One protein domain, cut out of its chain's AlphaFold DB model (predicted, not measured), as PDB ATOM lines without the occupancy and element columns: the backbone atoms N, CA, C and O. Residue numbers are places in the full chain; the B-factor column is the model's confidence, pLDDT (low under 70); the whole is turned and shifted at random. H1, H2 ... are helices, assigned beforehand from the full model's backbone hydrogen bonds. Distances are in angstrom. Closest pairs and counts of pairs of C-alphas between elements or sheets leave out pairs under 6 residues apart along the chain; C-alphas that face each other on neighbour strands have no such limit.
ATOM      1  N   VAL A  50     -27.007 -19.288  11.465       78.06
ATOM      2  CA  VAL A  50     -26.820 -18.021  12.200       78.06
ATOM      3  C   VAL A  50     -27.742 -16.914  11.676       78.06
ATOM      4  O   VAL A  50     -28.403 -16.245  12.460       78.06
ATOM      5  N   VAL A  51     -27.852 -16.764  10.351       74.38
ATOM      6  CA  VAL A  51     -28.609 -15.664   9.724       74.38
ATOM      7  C   VAL A  51     -30.104 -15.733  10.049       74.38
ATOM      8  O   VAL A  51     -30.689 -14.736  10.452       74.38
ATOM      9  N   ARG A  52     -30.724 -16.913   9.915       72.06
ATOM     10  CA  ARG A  52     -32.150 -17.090  10.230       72.06
ATOM     11  C   ARG A  52     -32.404 -16.899  11.722       72.06
ATOM     12  O   ARG A  52     -33.367 -16.242  12.087       72.06
ATOM     13  N   THR A  53     -31.524 -17.432  12.569       81.31
ATOM     14  CA  THR A  53     -31.661 -17.349  14.031       81.31
ATOM     15  C   THR A  53     -31.593 -15.905  14.532       81.31
ATOM     16  O   THR A  53     -32.422 -15.496  15.339       81.31
ATOM     17  N   THR A  54     -30.677 -15.095  13.994       79.56
ATOM     18  CA  THR A  54     -30.627 -13.657  14.293       79.56
ATOM     19  C   THR A  54     -31.881 -12.929  13.811       79.56
ATOM     20  O   THR A  54     -32.342 -12.026  14.500       79.56
ATOM     21  N   ASN A  55     -32.496 -13.347  12.700       77.25
ATOM     22  CA  ASN A  55     -33.750 -12.733  12.264       77.25
ATOM     23  C   ASN A  55     -34.922 -13.015  13.224       77.25
ATOM     24  O   ASN A  55     -35.769 -12.150  13.425       77.25
ATOM     25  N   TYR A  56     -34.937 -14.171  13.900       77.38
ATOM     26  CA  TYR A  56     -35.942 -14.473  14.928       77.38
ATOM     27  C   TYR A  56     -35.832 -13.584  16.176       77.38
ATOM     28  O   TYR A  56     -36.855 -13.310  16.804       77.38
ATOM     29  N   ILE A  57     -34.637 -13.075  16.519       83.25
ATOM     30  CA  ILE A  57     -34.467 -12.113  17.629       83.25
ATOM     31  C   ILE A  57     -35.331 -10.868  17.407       83.25
ATOM     32  O   ILE A  57     -35.814 -10.268  18.359       83.25
ATOM     33  N   TYR A  58     -35.595 -10.484  16.164       80.44
ATOM     34  CA  TYR A  58     -36.392  -9.294  15.886       80.44
ATOM     35  C   TYR A  58     -37.883  -9.440  16.196       80.44
ATOM     36  O   TYR A  58     -38.590  -8.439  16.270       80.44
ATOM     37  N   ILE A  59     -38.356 -10.664  16.436       80.88
ATOM     38  CA  ILE A  59     -39.711 -10.925  16.931       80.88
ATOM     39  C   ILE A  59     -39.789 -10.711  18.458       80.88
ATOM     40  O   ILE A  59     -40.878 -10.507  18.991       80.88
ATOM     41  N   ILE A  60     -38.650 -10.664  19.167       86.56
ATOM     42  CA  ILE A  60     -38.586 -10.423  20.620       86.56
ATOM     43  C   ILE A  60     -39.392  -9.196  21.067       86.56
ATOM     44  O   ILE A  60     -40.198  -9.383  21.966       86.56
ATOM     45  N   PRO A  61     -39.274  -7.978  20.495       82.56
ATOM     46  CA  PRO A  61     -40.072  -6.826  20.941       82.56
ATOM     47  C   PRO A  61     -41.584  -7.087  20.920       82.56
ATOM     48  O   PRO A  61     -42.288  -6.676  21.838       82.56
ATOM     49  N   LEU A  62     -42.079  -7.836  19.931       82.50
ATOM     50  CA  LEU A  62     -43.491  -8.202  19.848       82.50
ATOM     51  C   LEU A  62     -43.874  -9.227  20.923       82.50
ATOM     52  O   LEU A  62     -44.886  -9.055  21.597       82.50
ATOM     53  N   ILE A  63     -43.045 -10.254  21.136       84.81
ATOM     54  CA  ILE A  63     -43.256 -11.242  22.208       84.81
ATOM     55  C   ILE A  63     -43.204 -10.566  23.581       84.81
ATOM     56  O   ILE A  63     -44.046 -10.844  24.433       84.81
ATOM     57  N   THR A  64     -42.262  -9.644  23.786       86.44
ATOM     58  CA  THR A  64     -42.116  -8.858  25.012       86.44
ATOM     59  C   THR A  64     -43.352  -8.006  25.267       86.44
ATOM     60  O   THR A  64     -43.842  -8.010  26.388       86.44
ATOM     61  N   LEU A  65     -43.907  -7.336  24.249       84.25
ATOM     62  CA  LEU A  65     -45.155  -6.578  24.392       84.25
ATOM     63  C   LEU A  65     -46.330  -7.463  24.803       84.25
ATOM     64  O   LEU A  65     -47.042  -7.123  25.745       84.25
ATOM     65  N   VAL A  66     -46.524  -8.599  24.127       84.81
ATOM     66  CA  VAL A  66     -47.619  -9.530  24.444       84.81
ATOM     67  C   VAL A  66     -47.455 -10.084  25.857       84.81
ATOM     68  O   VAL A  66     -48.402 -10.079  26.636       84.81
ATOM     69  N   THR A  67     -46.239 -10.499  26.215       85.38
ATOM     70  CA  THR A  67     -45.934 -11.035  27.548       85.38
ATOM     71  C   THR A  67     -46.147  -9.973  28.620       85.38
ATOM     72  O   THR A  67     -46.760 -10.254  29.642       85.38
ATOM     73  N   SER A  68     -45.693  -8.742  28.381       84.38
ATOM     74  CA  SER A  68     -45.877  -7.622  29.303       84.38
ATOM     75  C   SER A  68     -47.356  -7.298  29.505       84.38
ATOM     76  O   SER A  68     -47.782  -7.126  30.640       84.38
ATOM     77  N   ALA A  69     -48.149  -7.274  28.430       82.06
ATOM     78  CA  ALA A  69     -49.588  -7.050  28.515       82.06
ATOM     79  C   ALA A  69     -50.301  -8.161  29.300       82.06
ATOM     80  O   ALA A  69     -51.190  -7.872  30.085       82.06
ATOM     81  N   MET A  70     -49.885  -9.422  29.126       84.12
ATOM     82  CA  MET A  70     -50.474 -10.564  29.834       84.12
ATOM     83  C   MET A  70     -50.047 -10.678  31.304       84.12
ATOM     84  O   MET A  70     -50.822 -11.168  32.116       84.12
ATOM     85  N   VAL A  71     -48.803 -10.318  31.642       84.38
ATOM     86  CA  VAL A  71     -48.234 -10.521  32.989       84.38
ATOM     87  C   VAL A  71     -48.466  -9.317  33.900       84.38
ATOM     88  O   VAL A  71     -48.662  -9.498  35.098       84.38
ATOM     89  N   ILE A  72     -48.397  -8.100  33.354       76.88
ATOM     90  CA  ILE A  72     -48.417  -6.853  34.133       76.88
ATOM     91  C   ILE A  72     -49.810  -6.193  34.088       76.88
ATOM     92  O   ILE A  72     -50.091  -5.338  34.922       76.88
ATOM     93  N   ASP A  73     -50.690  -6.583  33.146       66.31
ATOM     94  CA  ASP A  73     -51.975  -5.907  32.858       66.31
ATOM     95  C   ASP A  73     -51.810  -4.381  32.651       66.31
ATOM     96  O   ASP A  73     -52.728  -3.580  32.838       66.31
ATOM     97  N   GLU A  74     -50.608  -3.945  32.260       63.56
ATOM     98  CA  GLU A  74     -50.308  -2.537  32.036       63.56
ATOM     99  C   GLU A  74     -50.815  -2.076  30.667       63.56
ATOM    100  O   GLU A  74     -50.745  -2.794  29.664       63.56
ATOM    101  N   ILE A  75     -51.297  -0.831  30.613       63.34
ATOM    102  CA  ILE A  75     -51.766  -0.204  29.377       63.34
ATOM    103  C   ILE A  75     -50.591  -0.140  28.403       63.34
ATOM    104  O   ILE A  75     -49.649   0.632  28.596       63.34
ATOM    105  N   ILE A  76     -50.672  -0.931  27.330       68.50
ATOM    106  CA  ILE A  76     -49.687  -0.907  26.249       68.50
ATOM    107  C   ILE A  76     -49.600   0.527  25.731       68.50
ATOM    108  O   ILE A  76     -50.531   1.047  25.113       68.50
ATOM    109  N   THR A  77     -48.472   1.182  25.993       78.56
ATOM    110  CA  THR A  77     -48.277   2.557  25.553       78.56
ATOM    111  C   THR A  77     -48.183   2.577  24.026       78.56
ATOM    112  O   THR A  77     -47.424   1.792  23.447       78.56
ATOM    113  N   PRO A  78     -48.877   3.505  23.339       76.06
ATOM    114  CA  PRO A  78     -48.812   3.622  21.880       76.06
ATOM    115  C   PRO A  78     -47.378   3.772  21.353       76.06
ATOM    116  O   PRO A  78     -47.054   3.306  20.263       76.06
ATOM    117  N   VAL A  79     -46.496   4.370  22.160       80.56
ATOM    118  CA  VAL A  79     -45.062   4.522  21.877       80.56
ATOM    119  C   VAL A  79     -44.351   3.167  21.777       80.56
ATOM    120  O   VAL A  79     -43.541   2.968  20.876       80.56
ATOM    121  N   ALA A  80     -44.671   2.214  22.656       79.25
ATOM    122  CA  ALA A  80     -44.055   0.889  22.658       79.25
ATOM    123  C   ALA A  80     -44.509   0.052  21.447       79.25
ATOM    124  O   ALA A  80     -43.707  -0.654  20.825       79.25
ATOM    125  N   LEU A  81     -45.778   0.204  21.052       82.06
ATOM    126  CA  LEU A  81     -46.312  -0.392  19.830       82.06
ATOM    127  C   LEU A  81     -45.637   0.200  18.583       82.06
ATOM    128  O   LEU A  81     -45.168  -0.548  17.726       82.06
ATOM    129  N   ALA A  82     -45.520   1.529  18.509       85.44
ATOM    130  CA  ALA A  82     -44.852   2.215  17.404       85.44
ATOM    131  C   ALA A  82     -43.375   1.803  17.278       85.44
ATOM    132  O   ALA A  82     -42.916   1.496  16.178       85.44
ATOM    133  N   GLY A  83     -42.649   1.721  18.398       83.06
ATOM    134  CA  GLY A  83     -41.268   1.237  18.423       83.06
ATOM    135  C   GLY A  83     -41.138  -0.198  17.904       83.06
ATOM    136  O   GLY A  83     -40.255  -0.486  17.099       83.06
ATOM    137  N   SER A  84     -42.059  -1.085  18.289       84.69
ATOM    138  CA  SER A  84     -42.061  -2.481  17.826       84.69
ATOM    139  C   SER A  84     -42.328  -2.596  16.326       84.69
ATOM    140  O   SER A  84     -41.624  -3.329  15.632       84.69
ATOM    141  N   VAL A  85     -43.281  -1.820  15.797       86.44
ATOM    142  CA  VAL A  85     -43.534  -1.733  14.348       86.44
ATOM    143  C   VAL A  85     -42.297  -1.213  13.614       86.44
ATOM    144  O   VAL A  85     -41.927  -1.767  12.581       86.44
ATOM    145  N   PHE A  86     -41.619  -0.199  14.154       86.56
ATOM    146  CA  PHE A  86     -40.417   0.368  13.542       86.56
ATOM    147  C   PHE A  86     -39.255  -0.636  13.491       86.56
ATOM    148  O   PHE A  86     -38.570  -0.729  12.472       86.56
ATOM    149  N   ILE A  87     -39.067  -1.440  14.547       84.69
ATOM    150  CA  ILE A  87     -38.068  -2.520  14.570       84.69
ATOM    151  C   ILE A  87     -38.392  -3.575  13.507       84.69
ATOM    152  O   ILE A  87     -37.522  -3.912  12.706       84.69
ATOM    153  N   LEU A  88     -39.639  -4.058  13.455       83.94
ATOM    154  CA  LEU A  88     -40.067  -5.033  12.445       83.94
ATOM    155  C   LEU A  88     -39.865  -4.500  11.022       83.94
ATOM    156  O   LEU A  88     -39.401  -5.227  10.144       83.94
ATOM    157  N   PHE A  89     -40.155  -3.216  10.803       85.19
ATOM    158  CA  PHE A  89     -39.950  -2.564   9.517       85.19
ATOM    159  C   PHE A  89     -38.462  -2.493   9.152       85.19
ATOM    160  O   PHE A  89     -38.077  -2.939   8.074       85.19
ATOM    161  N   GLY A  90     -37.598  -2.024  10.057       80.44
ATOM    162  CA  GLY A  90     -36.151  -1.975   9.819       80.44
ATOM    163  C   GLY A  90     -35.554  -3.345   9.481       80.44
ATOM    164  O   GLY A  90     -34.689  -3.463   8.613       80.44
ATOM    165  N   VAL A  91     -36.075  -4.398  10.103       76.88
ATOM    166  CA  VAL A  91     -35.638  -5.783   9.893       76.88
ATOM    167  C   VAL A  91     -36.089  -6.322   8.549       76.88
ATOM    168  O   VAL A  91     -35.290  -6.933   7.843       76.88
ATOM    169  N   TYR A  92     -37.332  -6.050   8.156       78.25
ATOM    170  CA  TYR A  92     -37.845  -6.429   6.844       78.25
ATOM    171  C   TYR A  92     -36.985  -5.854   5.705       78.25
ATOM    172  O   TYR A  92     -36.671  -6.555   4.740       78.25
ATOM    173  N   PHE A  93     -36.532  -4.604   5.850       78.38
ATOM    174  CA  PHE A  93     -35.599  -3.982   4.906       78.38
ATOM    175  C   PHE A  93     -34.195  -4.602   4.965       78.38
ATOM    176  O   PHE A  93     -33.586  -4.850   3.921       78.38
ATOM    177  N   ALA A  94     -33.678  -4.889   6.162       73.56
ATOM    178  CA  ALA A  94     -32.364  -5.511   6.333       73.56
ATOM    179  C   ALA A  94     -32.301  -6.939   5.751       73.56
ATOM    180  O   ALA A  94     -31.307  -7.310   5.122       73.56
ATOM    181  N   GLU A  95     -33.366  -7.730   5.910       71.31
ATOM    182  CA  GLU A  95     -33.439  -9.104   5.402       71.31
ATOM    183  C   GLU A  95     -33.486  -9.149   3.865       71.31
ATOM    184  O   GLU A  95     -32.782  -9.961   3.258       71.31
ATOM    185  N   GLN A  96     -34.197  -8.216   3.219       70.25
ATOM    186  CA  GLN A  96     -34.188  -8.083   1.752       70.25
ATOM    187  C   GLN A  96     -32.798  -7.769   1.183       70.25
ATOM    188  O   GLN A  96     -32.413  -8.322   0.149       70.25
ATOM    189  N   GLY A  97     -32.011  -6.930   1.863       65.19
ATOM    190  CA  GLY A  97     -30.637  -6.633   1.449       65.19
ATOM    191  C   GLY A  97     -29.714  -7.861   1.492       65.19
ATOM    192  O   GLY A  97     -28.857  -8.034   0.620       65.19
ATOM    193  N   GLY A  98     -29.916  -8.750   2.469       64.88
ATOM    194  CA  GLY A  98     -29.134  -9.980   2.626       64.88
ATOM    195  C   GLY A  98     -29.414 -11.036   1.551       64.88
ATOM    196  O   GLY A  98     -28.485 -11.705   1.084       64.88
ATOM    197  N   ASP A  99     -30.667 -11.176   1.117       65.25
ATOM    198  CA  ASP A  99     -31.041 -12.142   0.074       65.25
ATOM    199  C   ASP A  99     -30.555 -11.714  -1.320       65.25
ATOM    200  O   ASP A  99     -30.068 -12.547  -2.094       65.25
ATOM    201  N   LEU A 100     -30.547 -10.407  -1.605       66.19
ATOM    202  CA  LEU A 100     -29.980  -9.862  -2.840       66.19
ATOM    203  C   LEU A 100     -28.460 -10.093  -2.926       66.19
ATOM    204  O   LEU A 100     -27.949 -10.489  -3.978       66.19
ATOM    205  N   GLN A 101     -27.722  -9.931  -1.820       66.88
ATOM    206  CA  GLN A 101     -26.289 -10.254  -1.785       66.88
ATOM    207  C   GLN A 101     -26.013 -11.741  -2.033       66.88
ATOM    208  O   GLN A 101     -25.078 -12.074  -2.767       66.88
ATOM    209  N   LYS A 102     -26.822 -12.647  -1.467       64.19
ATOM    210  CA  LYS A 102     -26.691 -14.090  -1.727       64.19
ATOM    211  C   LYS A 102     -26.924 -14.419  -3.201       64.19
ATOM    212  O   LYS A 102     -26.149 -15.184  -3.781       64.19
ATOM    213  N   GLN A 103     -27.936 -13.812  -3.825       70.75
ATOM    214  CA  GLN A 103     -28.201 -13.983  -5.254       70.75
ATOM    215  C   GLN A 103     -27.039 -13.467  -6.115       70.75
ATOM    216  O   GLN A 103     -26.535 -14.212  -6.958       70.75
ATOM    217  N   LEU A 104     -26.529 -12.261  -5.851       70.81
ATOM    218  CA  LEU A 104     -25.400 -11.683  -6.591       70.81
ATOM    219  C   LEU A 104     -24.102 -12.486  -6.411       70.81
ATOM    220  O   LEU A 104     -23.368 -12.700  -7.379       70.81
ATOM    221  N   ALA A 105     -23.834 -12.999  -5.208       72.06
ATOM    222  CA  ALA A 105     -22.695 -13.879  -4.954       72.06
ATOM    223  C   ALA A 105     -22.803 -15.204  -5.731       72.06
ATOM    224  O   ALA A 105     -21.798 -15.693  -6.255       72.06
ATOM    225  N   SER A 106     -24.008 -15.772  -5.861       68.69
ATOM    226  CA  SER A 106     -24.237 -16.986  -6.658       68.69
ATOM    227  C   SER A 106     -24.048 -16.749  -8.165       68.69
ATOM    228  O   SER A 106     -23.426 -17.568  -8.847       68.69
ATOM    229  N   ILE A 107     -24.486 -15.590  -8.672       77.50
ATOM    230  CA  ILE A 107     -24.306 -15.172 -10.071       77.50
ATOM    231  C   ILE A 107     -22.820 -14.928 -10.368       77.50
ATOM    232  O   ILE A 107     -22.302 -15.409 -11.376       77.50
ATOM    233  N   ARG A 108     -22.097 -14.257  -9.460       77.56
ATOM    234  CA  ARG A 108     -20.650 -14.019  -9.585       77.56
ATOM    235  C   ARG A 108     -19.851 -15.325  -9.610       77.56
ATOM    236  O   ARG A 108     -18.952 -15.463 -10.434       77.56
ATOM    237  N   ARG A 109     -20.212 -16.311  -8.778       72.88
ATOM    238  CA  ARG A 109     -19.588 -17.649  -8.797       72.88
ATOM    239  C   ARG A 109     -19.860 -18.416 -10.093       72.88
ATOM    240  O   ARG A 109     -18.965 -19.108 -10.565       72.88
ATOM    241  N   ARG A 110     -21.058 -18.292 -10.684       75.31
ATOM    242  CA  ARG A 110     -21.363 -18.874 -12.006       75.31
ATOM    243  C   ARG A 110     -20.543 -18.227 -13.119       75.31
ATOM    244  O   ARG A 110     -20.044 -18.941 -13.976       75.31
ATOM    245  N   LYS A 111     -20.345 -16.906 -13.067       67.75
ATOM    246  CA  LYS A 111     -19.544 -16.168 -14.054       67.75
ATOM    247  C   LYS A 111     -18.031 -16.417 -13.940       67.75
ATOM    248  O   LYS A 111     -17.330 -16.198 -14.908       67.75
ATOM    249  N   GLN A 112     -17.527 -16.866 -12.786       65.06
ATOM    250  CA  GLN A 112     -16.113 -17.247 -12.607       65.06
ATOM    251  C   GLN A 112     -15.789 -18.696 -13.009       65.06
ATOM    252  O   GLN A 112     -14.619 -19.064 -13.020       65.06
ATOM    253  N   ARG A 113     -16.800 -19.535 -13.267       60.41
ATOM    254  CA  ARG A 113     -16.629 -20.937 -13.695       60.41
ATOM    255  C   ARG A 113     -16.750 -21.140 -15.212       60.41
ATOM    256  O   ARG A 113     -16.566 -22.267 -15.659       60.41
ATOM    257  N   LEU A 114     -17.086 -20.090 -15.957       55.91
ATOM    258  CA  LEU A 114     -17.115 -20.030 -17.422       55.91
ATOM    259  C   LEU A 114     -15.948 -19.162 -17.887       55.91
ATOM    260  O   LEU A 114     -15.360 -19.508 -18.930       55.91
TER     261      LEU A 114
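Overview. This is residues 50 to 114 of the 114 residues of the protein "EamA domain-containing protein" of bioreactor metagenome (UniProt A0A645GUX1). A long, lopsided helical hairpin: the long helix H3 makes the longest axis, and the two shorter helices H1 and H2, one after the other, form a second arm that runs beside the first part of H3 the opposite way. Residues 99 to 114, the far end of H3 and the last residues of the chain, stick out beyond this pairing, and so do residues 69 to 75 near the turn of the hairpin. The printed part has 65 residues with three named helices, in the order H1, H2, H3, and no named strand; the class is all helix. The whole is extended, with a radius of gyration of the C-alphas of 18.0 A, and the C-alphas span 63 by 19 by 8 A.

Along the chain. The longest helix, H3, holds residues 78 to 111 and measures 50.4 A from first to last C-alpha, from C-alpha 78 at (-48.812, 3.622, 21.880) to C-alpha 111 at (-19.544, -16.168, -14.054). Before it in the chain comes H2, residues 60 to 72, 17.1 A long. H1, residues 50 to 57, is 11.1 A long and begins with the printed part, at C-alpha 50 at (-26.820, -18.021, 12.200).

Arrangement. H3 and H2 form a helical hairpin. They touch, with the C-alphas of Pro 61 and Ser 84 closest at 5.7 A. H2 touches H3 with residues 61 to 65 alone, and H3 touches H2 with residues 80 to 87 alone. The two helices run opposite ways at a shallow tilt of 25 degrees. H1 is close to H3 but not clearly touching it, and the closest C-alphas, those of Asn 55 and Val 91, are 7.6 A apart. H1 and H3 also run opposite ways, at a shallow tilt of 13 degrees. H1 and H2 meet only through their link. In H1, H2 and H3 every O i to N i+4 pair is within hydrogen-bond range.

Size, cuts and confidence. The outline is a rod, and its two C-alphas farthest apart, those of Asp 73 and Leu 114, are 62.8 A from each other. Residues 69 to 75, of which 69 to 72 belong to H2, and residues 99 to 114, of which 99 to 111 belong to H3, stand free. The body without them has 42 residues and spans 32 by 17 by 7 A. The printed part has no cut, and the links from H1 to H2 and from H2 to H3 are tight. The mean pLDDT of the printed part is 76.4, with values under 70 at residues 73 to 76, 97 to 102, 106 and 111 to 114.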